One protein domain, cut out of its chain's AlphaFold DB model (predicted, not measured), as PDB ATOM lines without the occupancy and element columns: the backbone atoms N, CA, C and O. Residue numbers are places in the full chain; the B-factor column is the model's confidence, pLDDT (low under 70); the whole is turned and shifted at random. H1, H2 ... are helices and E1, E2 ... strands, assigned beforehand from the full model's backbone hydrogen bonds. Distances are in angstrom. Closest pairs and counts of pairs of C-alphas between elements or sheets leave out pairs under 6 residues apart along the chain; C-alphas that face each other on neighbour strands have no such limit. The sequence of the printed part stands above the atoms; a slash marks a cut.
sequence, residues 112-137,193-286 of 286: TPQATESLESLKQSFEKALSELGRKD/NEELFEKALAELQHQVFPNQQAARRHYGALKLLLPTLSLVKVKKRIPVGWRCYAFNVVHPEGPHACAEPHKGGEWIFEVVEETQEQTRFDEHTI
ATOM      1  N   THR A 112       3.022  36.925 -28.779       95.06
ATOM      2  CA  THR A 112       3.981  37.214 -27.709       95.06
ATOM      3  C   THR A 112       3.299  37.184 -26.339       95.06
ATOM      4  O   THR A 112       2.095  37.451 -26.249       95.06
ATOM      5  N   PRO A 113       4.047  36.915 -25.250       93.56
ATOM      6  CA  PRO A 113       3.517  37.019 -23.889       93.56
ATOM      7  C   PRO A 113       2.900  38.394 -23.606       93.56
ATOM      8  O   PRO A 113       1.810  38.487 -23.050       93.56
ATOM      9  N   GLN A 114       3.541  39.461 -24.091       93.06
ATOM     10  CA  GLN A 114       3.074  40.832 -23.913       93.06
ATOM     11  C   GLN A 114       1.722  41.091 -24.593       93.06
ATOM     12  O   GLN A 114       0.924  41.877 -24.079       93.06
ATOM     13  N   ALA A 115       1.446  40.463 -25.742       92.44
ATOM     14  CA  ALA A 115       0.128  40.526 -26.373       92.44
ATOM     15  C   ALA A 115      -0.937  39.792 -25.553       92.44
ATOM     16  O   ALA A 115      -2.027  40.330 -25.364       92.44
ATOM     17  N   THR A 116      -0.622  38.599 -25.044       92.38
ATOM     18  CA  THR A 116      -1.538  37.828 -24.189       92.38
ATOM     19  C   THR A 116      -1.881  38.592 -22.909       92.38
ATOM     20  O   THR A 116      -3.056  38.737 -22.577       92.38
ATOM     21  N   GLU A 117      -0.880  39.169 -22.243       93.31
ATOM     22  CA  GLU A 117      -1.067  40.028 -21.066       93.31
ATOM     23  C   GLU A 117      -1.928  41.258 -21.381       93.31
ATOM     24  O   GLU A 117      -2.818  41.612 -20.607       93.31
ATOM     25  N   SER A 118      -1.706  41.895 -22.537       91.62
ATOM     26  CA  SER A 118      -2.491  43.064 -22.960       91.62
ATOM     27  C   SER A 118      -3.958  42.702 -23.199       91.62
ATOM     28  O   SER A 118      -4.847  43.464 -22.824       91.62
ATOM     29  N   LEU A 119      -4.227  41.531 -23.785       87.75
ATOM     30  CA  LEU A 119      -5.586  41.030 -23.979       87.75
ATOM     31  C   LEU A 119      -6.293  40.782 -22.646       87.75
ATOM     32  O   LEU A 119      -7.439  41.194 -22.475       87.75
ATOM     33  N   GLU A 120      -5.610  40.148 -21.698       90.44
ATOM     34  CA  GLU A 120      -6.173  39.851 -20.382       90.44
ATOM     35  C   GLU A 120      -6.426  41.125 -19.561       90.44
ATOM     36  O   GLU A 120      -7.520  41.329 -19.034       90.44
ATOM     37  N   SER A 121      -5.469  42.056 -19.548       90.56
ATOM     38  CA  SER A 121      -5.637  43.363 -18.901       90.56
ATOM     39  C   SER A 121      -6.800  44.163 -19.494       90.56
ATOM     40  O   SER A 121      -7.524  44.849 -18.761       90.56
ATOM     41  N   LEU A 122      -7.010  44.072 -20.809       89.31
ATOM     42  CA  LEU A 122      -8.096  44.773 -21.476       89.31
ATOM     43  C   LEU A 122      -9.465  44.172 -21.132       89.31
ATOM     44  O   LEU A 122     -10.398  44.931 -20.874       89.31
ATOM     45  N   LYS A 123      -9.581  42.837 -21.055       85.19
ATOM     46  CA  LYS A 123     -10.804  42.161 -20.579       85.19
ATOM     47  C   LYS A 123     -11.186  42.639 -19.180       85.19
ATOM     48  O   LYS A 123     -12.320  43.056 -18.965       85.19
ATOM     49  N   GLN A 124     -10.225  42.659 -18.259       87.25
ATOM     50  CA  GLN A 124     -10.446  43.118 -16.884       87.25
ATOM     51  C   GLN A 124     -10.861  44.594 -16.835       87.25
ATOM     52  O   GLN A 124     -11.770  44.969 -16.094       87.25
ATOM     53  N   SER A 125     -10.228  45.440 -17.654       88.00
ATOM     54  CA  SER A 125     -10.580  46.862 -17.759       88.00
ATOM     55  C   SER A 125     -12.008  47.055 -18.271       88.00
ATOM     56  O   SER A 125     -12.745  47.885 -17.745       88.00
ATOM     57  N   PHE A 126     -12.418  46.255 -19.255       82.75
ATOM     58  CA  PHE A 126     -13.768  46.289 -19.800       82.75
ATOM     59  C   PHE A 126     -14.822  45.834 -18.781       82.75
ATOM     60  O   PHE A 126     -15.827  46.515 -18.584       82.75
ATOM     61  N   GLU A 127     -14.584  44.723 -18.080       80.88
ATOM     62  CA  GLU A 127     -15.481  44.239 -17.021       80.88
ATOM     63  C   GLU A 127     -15.657  45.268 -15.903       80.88
ATOM     64  O   GLU A 127     -16.772  45.502 -15.421       80.88
ATOM     65  N   LYS A 128     -14.561  45.929 -15.520       84.81
ATOM     66  CA  LYS A 128     -14.591  47.021 -14.553       84.81
ATOM     67  C   LYS A 128     -15.415  48.205 -15.064       84.81
ATOM     68  O   LYS A 128     -16.268  48.687 -14.319       84.81
ATOM     69  N   ALA A 129     -15.211  48.639 -16.310       82.94
ATOM     70  CA  ALA A 129     -15.965  49.740 -16.914       82.94
ATOM     71  C   ALA A 129     -17.477  49.455 -16.927       82.94
ATOM     72  O   ALA A 129     -18.271  50.285 -16.482       82.94
ATOM     73  N   LEU A 130     -17.883  48.242 -17.320       74.38
ATOM     74  CA  LEU A 130     -19.284  47.813 -17.264       74.38
ATOM     75  C   LEU A 130     -19.864  47.886 -15.842       74.38
ATOM     76  O   LEU A 130     -20.973  48.386 -15.646       74.38
ATOM     77  N   SER A 131     -19.119  47.408 -14.842       76.81
ATOM     78  CA  SER A 131     -19.544  47.431 -13.435       76.81
ATOM     79  C   SER A 131     -19.712  48.859 -12.897       76.81
ATOM     80  O   SER A 131     -20.689  49.172 -12.209       76.81
ATOM     81  N   GLU A 132     -18.783  49.758 -13.231       83.19
ATOM     82  CA  GLU A 132     -18.821  51.157 -12.799       83.19
ATOM     83  C   GLU A 132     -19.954  51.948 -13.461       83.19
ATOM     84  O   GLU A 132     -20.624  52.733 -12.781       83.19
ATOM     85  N   LEU A 133     -20.201  51.733 -14.755       75.75
ATOM     86  CA  LEU A 133     -21.289  52.390 -15.479       75.75
ATOM     87  C   LEU A 133     -22.662  51.874 -15.011       75.75
ATOM     88  O   LEU A 133     -23.533  52.682 -14.695       75.75
ATOM     89  N   GLY A 134     -22.824  50.560 -14.808       69.56
ATOM     90  CA  GLY A 134     -24.066  49.984 -14.272       69.56
ATOM     91  C   GLY A 134     -24.415  50.450 -12.848       69.56
ATOM     92  O   GLY A 134     -25.589  50.559 -12.485       69.56
ATOM     93  N   ARG A 135     -23.413  50.798 -12.024       60.34
ATOM     94  CA  ARG A 135     -23.634  51.427 -10.705       60.34
ATOM     95  C   ARG A 135     -24.109  52.877 -10.795       60.34
ATOM     96  O   ARG A 135     -24.794  53.327  -9.881       60.34
ATOM     97  N   LYS A 136     -23.749  53.622 -11.843       54.53
ATOM     98  CA  LYS A 136     -24.145  55.033 -11.993       54.53
ATOM     99  C   LYS A 136     -25.623  55.177 -12.376       54.53
ATOM    100  O   LYS A 136     -26.266  56.107 -11.898       54.53
ATOM    101  N   ASP A 137     -26.185  54.214 -13.105       53.09
ATOM    102  CA  ASP A 137     -27.595  54.252 -13.529       53.09
ATOM    103  C   ASP A 137     -28.596  53.867 -12.425       53.09
ATOM    104  O   ASP A 137     -29.786  54.171 -12.517       53.09
ATOM    105  N   ASN A 193     -28.443  47.684 -21.938       61.91
ATOM    106  CA  ASN A 193     -27.209  46.893 -21.915       61.91
ATOM    107  C   ASN A 193     -26.315  47.204 -23.129       61.91
ATOM    108  O   ASN A 193     -25.095  47.130 -23.016       61.91
ATOM    109  N   GLU A 194     -26.913  47.590 -24.261       66.06
ATOM    110  CA  GLU A 194     -26.204  48.031 -25.467       66.06
ATOM    111  C   GLU A 194     -25.589  49.429 -25.275       66.06
ATOM    112  O   GLU A 194     -24.399  49.605 -25.525       66.06
ATOM    113  N   GLU A 195     -26.322  50.395 -24.708       70.31
ATOM    114  CA  GLU A 195     -25.789  51.747 -24.455       70.31
ATOM    115  C   GLU A 195     -24.608  51.742 -23.464       70.31
ATOM    116  O   GLU A 195     -23.578  52.388 -23.684       70.31
ATOM    117  N   LEU A 196     -24.734  51.000 -22.360       71.56
ATOM    118  CA  LEU A 196     -23.669  50.845 -21.361       71.56
ATOM    119  C   LEU A 196     -22.408  50.219 -21.954       71.56
ATOM    120  O   LEU A 196     -21.284  50.623 -21.649       71.56
ATOM    121  N   PHE A 197     -22.613  49.236 -22.814       72.88
ATOM    122  CA  PHE A 197     -21.559  48.550 -23.525       72.88
ATOM    123  C   PHE A 197     -20.845  49.467 -24.521       72.88
ATOM    124  O   PHE A 197     -19.614  49.495 -24.550       72.88
ATOM    125  N   GLU A 198     -21.589  50.253 -25.302       76.06
ATOM    126  CA  GLU A 198     -21.008  51.211 -26.244       76.06
ATOM    127  C   GLU A 198     -20.189  52.279 -25.519       76.06
ATOM    128  O   GLU A 198     -19.096  52.623 -25.970       76.06
ATOM    129  N   LYS A 199     -20.656  52.740 -24.351       80.94
ATOM    130  CA  LYS A 199     -19.899  53.654 -23.483       80.94
ATOM    131  C   LYS A 199     -18.603  53.020 -22.976       80.94
ATOM    132  O   LYS A 199     -17.545  53.624 -23.135       80.94
ATOM    133  N   ALA A 200     -18.664  51.804 -22.429       79.44
ATOM    134  CA  ALA A 200     -17.475  51.088 -21.957       79.44
ATOM    135  C   ALA A 200     -16.458  50.870 -23.089       79.44
ATOM    136  O   ALA A 200     -15.254  51.048 -22.909       79.44
ATOM    137  N   LEU A 201     -16.934  50.531 -24.287       80.12
ATOM    138  CA  LEU A 201     -16.082  50.358 -25.454       80.12
ATOM    139  C   LEU A 201     -15.456  51.684 -25.921       80.12
ATOM    140  O   LEU A 201     -14.271  51.714 -26.261       80.12
ATOM    141  N   ALA A 202     -16.223  52.775 -25.934       82.94
ATOM    142  CA  ALA A 202     -15.740  54.097 -26.327       82.94
ATOM    143  C   ALA A 202     -14.625  54.615 -25.400       82.94
ATOM    144  O   ALA A 202     -13.682  55.250 -25.878       82.94
ATOM    145  N   GLU A 203     -14.692  54.302 -24.102       83.38
ATOM    146  CA  GLU A 203     -13.626  54.605 -23.134       83.38
ATOM    147  C   GLU A 203     -12.326  53.842 -23.443       83.38
ATOM    148  O   GLU A 203     -11.229  54.375 -23.275       83.38
ATOM    149  N   LEU A 204     -12.421  52.608 -23.946       83.62
ATOM    150  CA  LEU A 204     -11.248  51.796 -24.283       83.62
ATOM    151  C   LEU A 204     -10.629  52.140 -25.643       83.62
ATOM    152  O   LEU A 204      -9.429  51.936 -25.825       83.62
ATOM    153  N   GLN A 205     -11.403  52.649 -26.605       83.56
ATOM    154  CA  GLN A 205     -10.887  53.007 -27.934       83.56
ATOM    155  C   GLN A 205     -10.028  54.281 -27.918       83.56
ATOM    156  O   GLN A 205      -9.051  54.389 -28.659       83.56
ATOM    157  N   HIS A 206     -10.344  55.247 -27.061       77.25
ATOM    158  CA  HIS A 206      -9.683  56.550 -27.063       77.25
ATOM    159  C   HIS A 206      -8.579  56.635 -26.015       77.25
ATOM    160  O   HIS A 206      -8.784  57.148 -24.918       77.25
ATOM    161  N   GLN A 207      -7.389  56.147 -26.365       79.12
ATOM    162  CA  GLN A 207      -6.218  56.200 -25.493       79.12
ATOM    163  C   GLN A 207      -4.989  56.700 -26.253       79.12
ATOM    164  O   GLN A 207      -4.807  56.420 -27.437       79.12
ATOM    165  N   VAL A 208      -4.147  57.463 -25.555       84.62
ATOM    166  CA  VAL A 208      -2.830  57.880 -26.043       84.62
ATOM    167  C   VAL A 208      -1.792  56.998 -25.374       84.62
ATOM    168  O   VAL A 208      -1.862  56.746 -24.171       84.62
ATOM    169  N   PHE A 209      -0.817  56.545 -26.151       91.50
ATOM    170  CA  PHE A 209       0.193  55.606 -25.683       91.50
ATOM    171  C   PHE A 209       1.576  56.252 -25.649       91.50
ATOM    172  O   PHE A 209       1.870  57.127 -26.464       91.50
ATOM    173  N   PRO A 210       2.467  55.792 -24.753       90.81
ATOM    174  CA  PRO A 210       3.830  56.316 -24.674       90.81
ATOM    175  C   PRO A 210       4.653  56.013 -25.932       90.81
ATOM    176  O   PRO A 210       5.611  56.719 -26.233       90.81
ATOM    177  N   ASN A 211       4.315  54.942 -26.652       91.38
ATOM    178  CA  ASN A 211       4.993  54.545 -27.875       91.38
ATOM    179  C   ASN A 211       4.082  53.700 -28.774       91.38
ATOM    180  O   ASN A 211       2.982  53.284 -28.403       91.38
ATOM    181  N   GLN A 212       4.592  53.436 -29.971       93.25
ATOM    182  CA  GLN A 212       3.898  52.742 -31.047       93.25
ATOM    183  C   GLN A 212       3.571  51.282 -30.695       93.25
ATOM    184  O   GLN A 212       2.484  50.809 -31.019       93.25
ATOM    185  N   GLN A 213       4.454  50.577 -29.976       92.69
ATOM    186  CA  GLN A 213       4.219  49.177 -29.587       92.69
ATOM    187  C   GLN A 213       3.147  49.035 -28.521       92.69
ATOM    188  O   GLN A 213       2.308  48.145 -28.614       92.69
ATOM    189  N   ALA A 214       3.136  49.918 -27.521       93.06
ATOM    190  CA  ALA A 214       2.075  49.945 -26.520       93.06
ATOM    191  C   ALA A 214       0.704  50.142 -27.190       93.06
ATOM    192  O   ALA A 214      -0.245  49.425 -26.882       93.06
ATOM    193  N   ALA A 215       0.635  51.032 -28.184       94.38
ATOM    194  CA  ALA A 215      -0.581  51.263 -28.951       94.38
ATOM    195  C   ALA A 215      -1.002  50.052 -29.791       94.38
ATOM    196  O   ALA A 215      -2.159  49.637 -29.742       94.38
ATOM    197  N   ARG A 216      -0.071  49.450 -30.546       94.50
ATOM    198  CA  ARG A 216      -0.351  48.246 -31.346       94.50
ATOM    199  C   ARG A 216      -0.843  47.099 -30.481       94.50
ATOM    200  O   ARG A 216      -1.783  46.417 -30.886       94.50
ATOM    201  N   ARG A 217      -0.256  46.915 -29.294       94.56
ATOM    202  CA  ARG A 217      -0.685  45.879 -28.353       94.56
ATOM    203  C   ARG A 217      -2.100  46.110 -27.847       94.56
ATOM    204  O   ARG A 217      -2.925  45.207 -27.947       94.56
ATOM    205  N   HIS A 218      -2.395  47.321 -27.378       94.19
ATOM    206  CA  HIS A 218      -3.729  47.676 -26.890       94.19
ATOM    207  C   HIS A 218      -4.797  47.510 -27.968       94.19
ATOM    208  O   HIS A 218      -5.789  46.814 -27.773       94.19
ATOM    209  N   TYR A 219      -4.586  48.111 -29.138       92.75
ATOM    210  CA  TYR A 219      -5.579  48.067 -30.207       92.75
ATOM    211  C   TYR A 219      -5.685  46.682 -30.860       92.75
ATOM    212  O   TYR A 219      -6.772  46.311 -31.307       92.75
ATOM    213  N   GLY A 220      -4.600  45.899 -30.885       90.69
ATOM    214  CA  GLY A 220      -4.615  44.492 -31.290       90.69
ATOM    215  C   GLY A 220      -5.454  43.632 -30.344       90.69
ATOM    216  O   GLY A 220      -6.346  42.916 -30.796       90.69
ATOM    217  N   ALA A 221      -5.254  43.789 -29.032       91.06
ATOM    218  CA  ALA A 221      -6.087  43.164 -28.007       91.06
ATOM    219  C   ALA A 221      -7.559  43.583 -28.131       91.06
ATOM    220  O   ALA A 221      -8.459  42.744 -28.081       91.06
ATOM    221  N   LEU A 222      -7.811  44.873 -28.365       89.31
ATOM    222  CA  LEU A 222      -9.162  45.401 -28.525       89.31
ATOM    223  C   LEU A 222      -9.883  44.767 -29.716       89.31
ATOM    224  O   LEU A 222     -11.049  44.406 -29.582       89.31
ATOM    225  N   LYS A 223      -9.187  44.542 -30.841       86.75
ATOM    226  CA  LYS A 223      -9.742  43.832 -32.008       86.75
ATOM    227  C   LYS A 223     -10.286  42.453 -31.653       86.75
ATOM    228  O   LYS A 223     -11.317  42.070 -32.186       86.75
ATOM    229  N   LEU A 224      -9.588  41.709 -30.796       82.75
ATOM    230  CA  LEU A 224      -9.988  40.365 -30.369       82.75
ATOM    231  C   LEU A 224     -11.114  40.374 -29.338       82.75
ATOM    232  O   LEU A 224     -11.922  39.448 -29.299       82.75
ATOM    233  N   LEU A 225     -11.165  41.411 -28.505       76.00
ATOM    234  CA  LEU A 225     -12.237  41.586 -27.535       76.00
ATOM    235  C   LEU A 225     -13.562  41.914 -28.250       76.00
ATOM    236  O   LEU A 225     -14.603  41.373 -27.918       76.00
ATOM    237  N   LEU A 226     -13.538  42.721 -29.309       74.06
ATOM    238  CA  LEU A 226     -14.744  43.136 -30.042       74.06
ATOM    239  C   LEU A 226     -15.672  41.979 -30.510       74.06
ATOM    240  O   LEU A 226     -16.883  42.067 -30.285       74.06
ATOM    241  N   PRO A 227     -15.162  40.873 -31.094       63.94
ATOM    242  CA  PRO A 227     -15.960  39.684 -31.389       63.94
ATOM    243  C   PRO A 227     -16.604  39.027 -30.162       63.94
ATOM    244  O   PRO A 227     -17.780  38.672 -30.215       63.94
ATOM    245  N   THR A 228     -15.871  38.867 -29.053       59.03
ATOM    246  CA  THR A 228     -16.398  38.212 -27.835       59.03
ATOM    247  C   THR A 228     -17.441  39.064 -27.126       59.03
ATOM    248  O   THR A 228     -18.324  38.548 -26.444       59.03
ATOM    249  N   LEU A 229     -17.376  40.370 -27.345       58.00
ATOM    250  CA  LEU A 229     -18.308  41.353 -26.835       58.00
ATOM    251  C   LEU A 229     -19.671  41.369 -27.573       58.00
ATOM    252  O   LEU A 229     -20.629  41.933 -27.060       58.00
ATOM    253  N   SER A 230     -19.809  40.702 -28.725       55.16
ATOM    254  CA  SER A 230     -21.017  40.756 -29.576       55.16
ATOM    255  C   SER A 230     -22.069  39.647 -29.320       55.16
ATOM    256  O   SER A 230     -22.949  39.449 -30.152       55.16
ATOM    257  N   LEU A 231     -21.996  38.880 -28.216       44.91
ATOM    258  CA  LEU A 231     -22.733  37.604 -28.052       44.91
ATOM    259  C   LEU A 231     -23.884  37.605 -27.018       44.91
ATOM    260  O   LEU A 231     -23.730  37.143 -25.887       44.91
ATOM    261  N   VAL A 232     -25.070  38.023 -27.465       46.91
ATOM    262  CA  VAL A 232     -26.444  37.542 -27.137       46.91
ATOM    263  C   VAL A 232     -27.252  37.759 -28.436       46.91
ATOM    264  O   VAL A 232     -26.754  38.517 -29.250       46.91
ATOM    265  N   LYS A 233     -28.419  37.134 -28.700       47.34
ATOM    266  CA  LYS A 233     -29.235  37.278 -29.950       47.34
ATOM    267  C   LYS A 233     -29.412  38.737 -30.445       47.34
ATOM    268  O   LYS A 233     -30.454  39.349 -30.224       47.34
ATOM    269  N   VAL A 234     -28.395  39.306 -31.078       53.19
ATOM    270  CA  VAL A 234     -28.223  40.742 -31.284       53.19
ATOM    271  C   VAL A 234     -27.212  40.900 -32.420       53.19
ATOM    272  O   VAL A 234     -26.229  40.169 -32.512       53.19
ATOM    273  N   LYS A 235     -27.508  41.837 -33.315       60.44
ATOM    274  CA  LYS A 235     -26.669  42.365 -34.396       60.44
ATOM    275  C   LYS A 235     -25.153  42.160 -34.182       60.44
ATOM    276  O   LYS A 235     -24.534  42.818 -33.351       60.44
ATOM    277  N   LYS A 236     -24.539  41.282 -34.978       63.22
ATOM    278  CA  LYS A 236     -23.100  40.993 -34.969       63.22
ATOM    279  C   LYS A 236     -22.332  42.183 -35.538       63.22
ATOM    280  O   LYS A 236     -22.540  42.555 -36.691       63.22
ATOM    281  N   ARG A 237     -21.415  42.761 -34.756       69.62
ATOM    282  CA  ARG A 237     -20.499  43.810 -35.229       69.62
ATOM    283  C   ARG A 237     -19.197  43.179 -35.701       69.62
ATOM    284  O   ARG A 237     -18.413  42.677 -34.901       69.62
ATOM    285  N   ILE A 238     -18.961  43.202 -37.007       74.69
ATOM    286  CA  ILE A 238     -17.739  42.669 -37.613       74.69
ATOM    287  C   ILE A 238     -16.754  43.830 -37.791       74.69
ATOM    288  O   ILE A 238     -17.105  44.806 -38.454       74.69
ATOM    289  N   PRO A 239     -15.540  43.779 -37.208       77.06
ATOM    290  CA  PRO A 239     -14.536  44.810 -37.441       77.06
ATOM    291  C   PRO A 239     -14.074  44.757 -38.903       77.06
ATOM    292  O   PRO A 239     -13.510  43.757 -39.342       77.06
ATOM    293  N   VAL A 240     -14.301  45.842 -39.644       84.75
ATOM    294  CA  VAL A 240     -13.933  45.969 -41.069       84.75
ATOM    295  C   VAL A 240     -12.665  46.796 -41.287       84.75
ATOM    296  O   VAL A 240     -12.087  46.786 -42.370       84.75
ATOM    297  N   GLY A 241     -12.209  47.508 -40.257       88.38
ATOM    298  CA  GLY A 241     -10.950  48.243 -40.285       88.38
ATOM    299  C   GLY A 241     -10.766  49.122 -39.057       88.38
ATOM    300  O   GLY A 241     -11.660  49.244 -38.226       88.38
ATOM    301  N   TRP A 242      -9.603  49.749 -38.946       92.69
ATOM    302  CA  TRP A 242      -9.265  50.680 -37.869       92.69
ATOM    303  C   TRP A 242      -8.884  52.037 -38.461       92.69
ATOM    304  O   TRP A 242      -7.987  52.109 -39.302       92.69
ATOM    305  N   ARG A 243      -9.566  53.114 -38.061       92.81
ATOM    306  CA  ARG A 243      -9.283  54.481 -38.514       92.81
ATOM    307  C   ARG A 243      -8.261  55.126 -37.594       92.81
ATOM    308  O   ARG A 243      -8.536  55.328 -36.414       92.81
ATOM    309  N   CYS A 244      -7.112  55.512 -38.137       90.69
ATOM    310  CA  CYS A 244      -6.094  56.222 -37.372       90.69
ATOM    311  C   CYS A 244      -6.426  57.713 -37.229       90.69
ATOM    312  O   CYS A 244      -6.861  58.361 -38.183       90.69
ATOM    313  N   TYR A 245      -6.146  58.298 -36.066       90.75
ATOM    314  CA  TYR A 245      -6.336  59.740 -35.853       90.75
ATOM    315  C   TYR A 245      -5.191  60.589 -36.387       90.75
ATOM    316  O   TYR A 245      -5.398  61.742 -36.750       90.75
ATOM    317  N   ALA A 246      -3.999  60.006 -36.505       89.94
ATOM    318  CA  ALA A 246      -2.835  60.694 -37.051       89.94
ATOM    319  C   ALA A 246      -3.023  61.095 -38.523       89.94
ATOM    320  O   ALA A 246      -2.604  62.180 -38.927       89.94
ATOM    321  N   PHE A 247      -3.632  60.218 -39.328       88.38
ATOM    322  CA  PHE A 247      -3.696  60.379 -40.785       88.38
ATOM    323  C   PHE A 247      -5.104  60.299 -41.364       88.38
ATOM    324  O   PHE A 247      -5.268  60.548 -42.556       88.38
ATOM    325  N   ASN A 248      -6.109  59.977 -40.543       88.81
ATOM    326  CA  ASN A 248      -7.494  59.782 -40.970       88.81
ATOM    327  C   ASN A 248      -7.633  58.731 -42.093       88.81
ATOM    328  O   ASN A 248      -8.469  58.859 -42.988       88.81
ATOM    329  N   VAL A 249      -6.790  57.694 -42.050       88.88
ATOM    330  CA  VAL A 249      -6.789  56.554 -42.978       88.88
ATOM    331  C   VAL A 249      -7.367  55.334 -42.271       88.88
ATOM    332  O   VAL A 249      -7.171  55.151 -41.069       88.88
ATOM    333  N   VAL A 250      -8.092  54.499 -43.019       91.00
ATOM    334  CA  VAL A 250      -8.622  53.224 -42.530       91.00
ATOM    335  C   VAL A 250      -7.656  52.103 -42.894       91.00
ATOM    336  O   VAL A 250      -7.374  51.881 -44.068       91.00
ATOM    337  N   HIS A 251      -7.182  51.384 -41.883       87.62
ATOM    338  CA  HIS A 251      -6.320  50.216 -42.008       87.62
ATOM    339  C   HIS A 251      -7.182  48.946 -41.880       87.62
ATOM    340  O   HIS A 251      -7.665  48.676 -40.777       87.62
ATOM    341  N   PRO A 252      -7.392  48.154 -42.955       87.12
ATOM    342  CA  PRO A 252      -8.237  46.952 -42.906       87.12
ATOM    343  C   PRO A 252      -7.722  45.902 -41.914       87.12
ATOM    344  O   PRO A 252      -8.475  45.322 -41.136       87.12
ATOM    345  N   GLU A 253      -6.404  45.715 -41.891       82.25
ATOM    346  CA  GLU A 253      -5.749  44.742 -41.017       82.25
ATOM    347  C   GLU A 253      -5.682  45.244 -39.562       82.25
ATOM    348  O   GLU A 253      -5.748  44.456 -38.615       82.25
ATOM    349  N   GLY A 254      -5.652  46.564 -39.359       89.19
ATOM    350  CA  GLY A 254      -5.708  47.195 -38.045       89.19
ATOM    351  C   GLY A 254      -4.492  48.067 -37.694       89.19
ATOM    352  O   GLY A 254      -3.721  48.452 -38.572       89.19
ATOM    353  N   PRO A 255      -4.286  48.376 -36.400       92.50
ATOM    354  CA  PRO A 255      -3.285  49.338 -35.906       92.50
ATOM    355  C   PRO A 255      -1.831  48.930 -36.182       92.50
ATOM    356  O   PRO A 255      -0.940  49.775 -36.217       92.50
ATOM    357  N   HIS A 256      -1.569  47.636 -36.372       90.31
ATOM    358  CA  HIS A 256      -0.236  47.137 -36.700       90.31
ATOM    359  C   HIS A 256       0.224  47.583 -38.092       90.31
ATOM    360  O   HIS A 256       1.416  47.562 -38.360       90.31
ATOM    361  N   ALA A 257      -0.704  48.005 -38.957       90.12
ATOM    362  CA  ALA A 257      -0.414  48.577 -40.265       90.12
ATOM    363  C   ALA A 257      -0.306  50.113 -40.242       90.12
ATOM    364  O   ALA A 257      -0.138  50.707 -41.298       90.12
ATOM    365  N   CYS A 258      -0.393  50.749 -39.065       92.56
ATOM    366  CA  CYS A 258      -0.212  52.190 -38.889       92.56
ATOM    367  C   CYS A 258       1.174  52.505 -38.312       92.56
ATOM    368  O   CYS A 258       1.659  51.811 -37.410       92.56
ATOM    369  N   ALA A 259       1.800  53.573 -38.796       93.38
ATOM    370  CA  ALA A 259       3.085  54.084 -38.325       93.38
ATOM    371  C   ALA A 259       2.956  55.054 -37.148       93.38
ATOM    372  O   ALA A 259       3.948  55.320 -36.479       93.38
ATOM    373  N   GLU A 260       1.763  55.579 -36.860       93.38
ATOM    374  CA  GLU A 260       1.500  56.402 -35.669       93.38
ATOM    375  C   GLU A 260       0.299  55.934 -34.822       93.38
ATOM    376  O   GLU A 260      -0.542  56.752 -34.436       93.38
ATOM    377  N   PRO A 261       0.200  54.636 -34.468       93.62
ATOM    378  CA  PRO A 261      -0.908  54.128 -33.668       93.62
ATOM    379  C   PRO A 261      -0.960  54.727 -32.259       93.62
ATOM    380  O   PRO A 261      -2.034  54.773 -31.667       93.62
ATOM    381  N   HIS A 262       0.155  55.241 -31.724       92.75
ATOM    382  CA  HIS A 262       0.192  55.879 -30.399       92.75
ATOM    383  C   HIS A 262      -0.675  57.136 -30.265       92.75
ATOM    384  O   HIS A 262      -1.068  57.475 -29.148       92.75
ATOM    385  N   LYS A 263      -0.997  57.800 -31.385       91.19
ATOM    386  CA  LYS A 263      -1.925  58.943 -31.428       91.19
ATOM    387  C   LYS A 263      -3.397  58.528 -31.366       91.19
ATOM    388  O   LYS A 263      -4.271  59.389 -31.328       91.19
ATOM    389  N   GLY A 264      -3.657  57.225 -31.355       91.06
ATOM    390  CA  GLY A 264      -4.977  56.644 -31.211       91.06
ATOM    391  C   GLY A 264      -5.727  56.433 -32.525       91.06
ATOM    392  O   GLY A 264      -5.261  56.770 -33.622       91.06
ATOM    393  N   GLY A 265      -6.906  55.836 -32.388       90.56
ATOM    394  CA  GLY A 265      -7.837  55.570 -33.475       90.56
ATOM    395  C   GLY A 265      -9.074  54.808 -33.009       90.56
ATOM    396  O   GLY A 265      -9.155  54.386 -31.855       90.56
ATOM    397  N   GLU A 266     -10.012  54.605 -33.924       90.75
ATOM    398  CA  GLU A 266     -11.298  53.938 -33.678       90.75
ATOM    399  C   GLU A 266     -11.464  52.702 -34.566       90.75
ATOM    400  O   GLU A 266     -11.040  52.676 -35.726       90.75
ATOM    401  N   TRP A 267     -12.099  51.658 -34.032       88.38
ATOM    402  CA  TRP A 267     -12.491  50.505 -34.842       88.38
ATOM    403  C   TRP A 267     -13.759  50.836 -35.636       88.38
ATOM    404  O   TRP A 267     -14.726  51.369 -35.097       88.38
ATOM    405  N   ILE A 268     -13.761  50.502 -36.925       86.69
ATOM    406  CA  ILE A 268     -14.916  50.597 -37.817       86.69
ATOM    407  C   ILE A 268     -15.565  49.221 -37.914       86.69
ATOM    408  O   ILE A 268     -14.880  48.205 -38.060       86.69
ATOM    409  N   PHE A 269     -16.895  49.201 -37.878       80.50
ATOM    410  CA  PHE A 269     -17.684  47.980 -37.848       80.50
ATOM    411  C   PHE A 269     -18.738  47.958 -38.944       80.50
ATOM    412  O   PHE A 269     -19.354  48.981 -39.240       80.50
ATOM    413  N   GLU A 270     -18.997  46.766 -39.458       80.25
ATOM    414  CA  GLU A 270     -20.210  46.436 -40.195       80.25
ATOM    415  C   GLU A 270     -21.171  45.685 -39.270       80.25
ATOM    416  O   GLU A 270     -20.748  44.868 -38.450       80.25
ATOM    417  N   VAL A 271     -22.463  45.991 -39.376       73.38
ATOM    418  CA  VAL A 271     -23.511  45.366 -38.568       73.38
ATOM    419  C   VAL A 271     -24.217  44.311 -39.410       73.38
ATOM    420  O   VAL A 271     -24.844  44.645 -40.412       73.38
ATOM    421  N   VAL A 272     -24.136  43.051 -38.987       73.69
ATOM    422  CA  VAL A 272     -24.771  41.910 -39.656       73.69
ATOM    423  C   VAL A 272     -25.786  41.271 -38.709       73.69
ATOM    424  O   VAL A 272     -25.487  40.999 -37.549       73.69
ATOM    425  N   GLU A 273     -27.007  41.034 -39.179       63.94
ATOM    426  CA  GLU A 273     -28.046  40.371 -38.385       63.94
ATOM    427  C   GLU A 273     -27.888  38.848 -38.480       63.94
ATOM    428  O   GLU A 273     -28.070  38.259 -39.543       63.94
ATOM    429  N   GLU A 274     -27.522  38.200 -37.371       59.31
ATOM    430  CA  GLU A 274     -27.329  36.747 -37.296       59.31
ATOM    431  C   GLU A 274     -27.898  36.213 -35.968       59.31
ATOM    432  O   GLU A 274     -27.683  36.800 -34.909       59.31
ATOM    433  N   THR A 275     -28.657  35.112 -36.005       47.69
ATOM    434  CA  THR A 275     -29.237  34.483 -34.800       47.69
ATOM    435  C   THR A 275     -28.335  33.343 -34.331       47.69
ATOM    436  O   THR A 275     -28.294  32.314 -34.997       47.69
ATOM    437  N   GLN A 276     -27.634  33.487 -33.198       48.97
ATOM    438  CA  GLN A 276     -26.825  32.407 -32.597       48.97
ATOM    439  C   GLN A 276     -26.905  32.370 -31.050       48.97
ATOM    440  O   GLN A 276     -27.234  33.373 -30.411       48.97
ATOM    441  N   GLU A 277     -26.665  31.184 -30.465       37.75
ATOM    442  CA  GLU A 277     -26.729  30.860 -29.022       37.75
ATOM    443  C   GLU A 277     -25.439  31.235 -28.237       37.75
ATOM    444  O   GLU A 277     -24.341  31.245 -28.784       37.75
ATOM    445  N   GLN A 278     -25.609  31.551 -26.942       46.16
ATOM    446  CA  GLN A 278     -24.650  32.043 -25.913       46.16
ATOM    447  C   GLN A 278     -23.728  30.916 -25.347       46.16
ATOM    448  O   GLN A 278     -24.122  29.760 -25.436       46.16
ATOM    449  N   THR A 279     -22.542  31.110 -24.727       33.97
ATOM    450  CA  THR A 279     -22.153  32.004 -23.601       33.97
ATOM    451  C   THR A 279     -20.656  32.395 -23.536       33.97
ATOM    452  O   THR A 279     -19.771  31.578 -23.747       33.97
ATOM    453  N   ARG A 280     -20.422  33.646 -23.105       41.41
ATOM    454  CA  ARG A 280     -19.423  34.182 -22.142       41.41
ATOM    455  C   ARG A 280     -18.448  33.149 -21.511       41.41
ATOM    456  O   ARG A 280     -18.814  32.514 -20.532       41.41
ATOM    457  N   PHE A 281     -17.213  33.097 -22.021       36.56
ATOM    458  CA  PHE A 281     -16.080  32.230 -21.623       36.56
ATOM    459  C   PHE A 281     -16.224  30.728 -21.929       36.56
ATOM    460  O   PHE A 281     -16.919  30.003 -21.228       36.56
ATOM    461  N   ASP A 282     -15.447  30.269 -22.916       32.31
ATOM    462  CA  ASP A 282     -14.968  28.888 -23.009       32.31
ATOM    463  C   ASP A 282     -13.471  28.941 -23.376       32.31
ATOM    464  O   ASP A 282     -13.090  29.402 -24.455       32.31
ATOM    465  N   GLU A 283     -12.616  28.556 -22.426       38.72
ATOM    466  CA  GLU A 283     -11.196  28.282 -22.640       38.72
ATOM    467  C   GLU A 283     -11.065  26.880 -23.237       38.72
ATOM    468  O   GLU A 283     -11.379  25.878 -22.597       38.72
ATOM    469  N   HIS A 284     -10.516  26.785 -24.443       32.25
ATOM    470  CA  HIS A 284      -9.624  25.679 -24.753       32.25
ATOM    471  C   HIS A 284      -8.211  26.239 -24.882       32.25
ATOM    472  O   HIS A 284      -7.826  26.757 -25.926       32.25
ATOM    473  N   THR A 285      -7.474  26.059 -23.780       27.72
ATOM    474  CA  THR A 285      -6.029  25.798 -23.743       27.72
ATOM    475  C   THR A 285      -5.130  27.021 -23.967       27.72
ATOM    476  O   THR A 285      -4.884  27.415 -25.103       27.72
ATOM    477  N   ILE A 286      -4.574  27.582 -22.884       28.80
ATOM    478  CA  ILE A 286      -3.337  27.109 -22.215       28.80
ATOM    479  C   ILE A 286      -3.470  27.339 -20.708       28.80
ATOM    480  O   ILE A 286      -3.889  28.452 -20.335       28.80
TER     481      ILE A 286
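Overview. This is residues 112 to 137 and 193 to 286 of the 286 residues of the protein "Zinc ribbon domain-containing protein" of Bacteroidales bacterium (UniProt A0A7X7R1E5). Two helices, H2 and H3, make a loose middle layer, with the long helix H1 crossing over one side and a ribbon of two antiparallel strands, E1 and E2, over the other. A long loop joins the strands, and the last 14 residues trail round the outside with no named element. The printed part has 120 residues, with H1, H2, H3, E1 and E2 in that order, of mixed class. It is compact, with a radius of gyration of the C-alphas of 14.7 A and spans of 38 by 36 by 29 A.

Arrangement. H1, residues 113 to 137, touches H2, residues 193 to 205, with its residues 126 to 134 alone, at a steep tilt of 45 degrees, opposite ways; the closest C-alphas, of Ala 129 and Ala 200, are 5.4 A apart. H1 touches H3, residues 212 to 228, with its residues 114 to 123 alone, at a steep tilt of 61 degrees, the same way; the closest C-alphas, of Leu 119 and Ala 221, are 4.6 A apart. H2 and H3, a helical hairpin, only just touch, with 3 pairs of C-alphas within 8 A, the closest those of Gln 205 and Tyr 219 at 7.6 A. E1, residues 236 to 244, bends by 54 degrees at residue 240. It forms an antiparallel hairpin with E2, residues 265 to 272; N 238 and O 270 are 2.8 A apart, within hydrogen-bond range. The closest C-alphas of H3 and E1, of Pro 227 and Ile 238, are 7.1 A apart. H1 is apart from both strands. Every O i to N i+4 pair is within hydrogen-bond range in H1 and H2, and 11 of 13 in H3.

Along the chain. H1 begins with C-alpha 113 at (3.517, 37.019, -23.889) and is 37.0 A long. H2 is 18.4 A, H3 25.2 A, E1 23.0 A and E2 22.6 A, ending with C-alpha 272 at (-24.771, 41.910, -39.656).

Size, cuts and confidence. Residues 138 to 192 are not printed, and C-alphas 137 and 193 are 11.2 A apart across the cut. The link from E1 to E2 is long, 20 residues. The mean pLDDT of the printed part is 77.2; residues 134 to 137, 193 to 194, 227 to 237 and 273 to 286 are under 70.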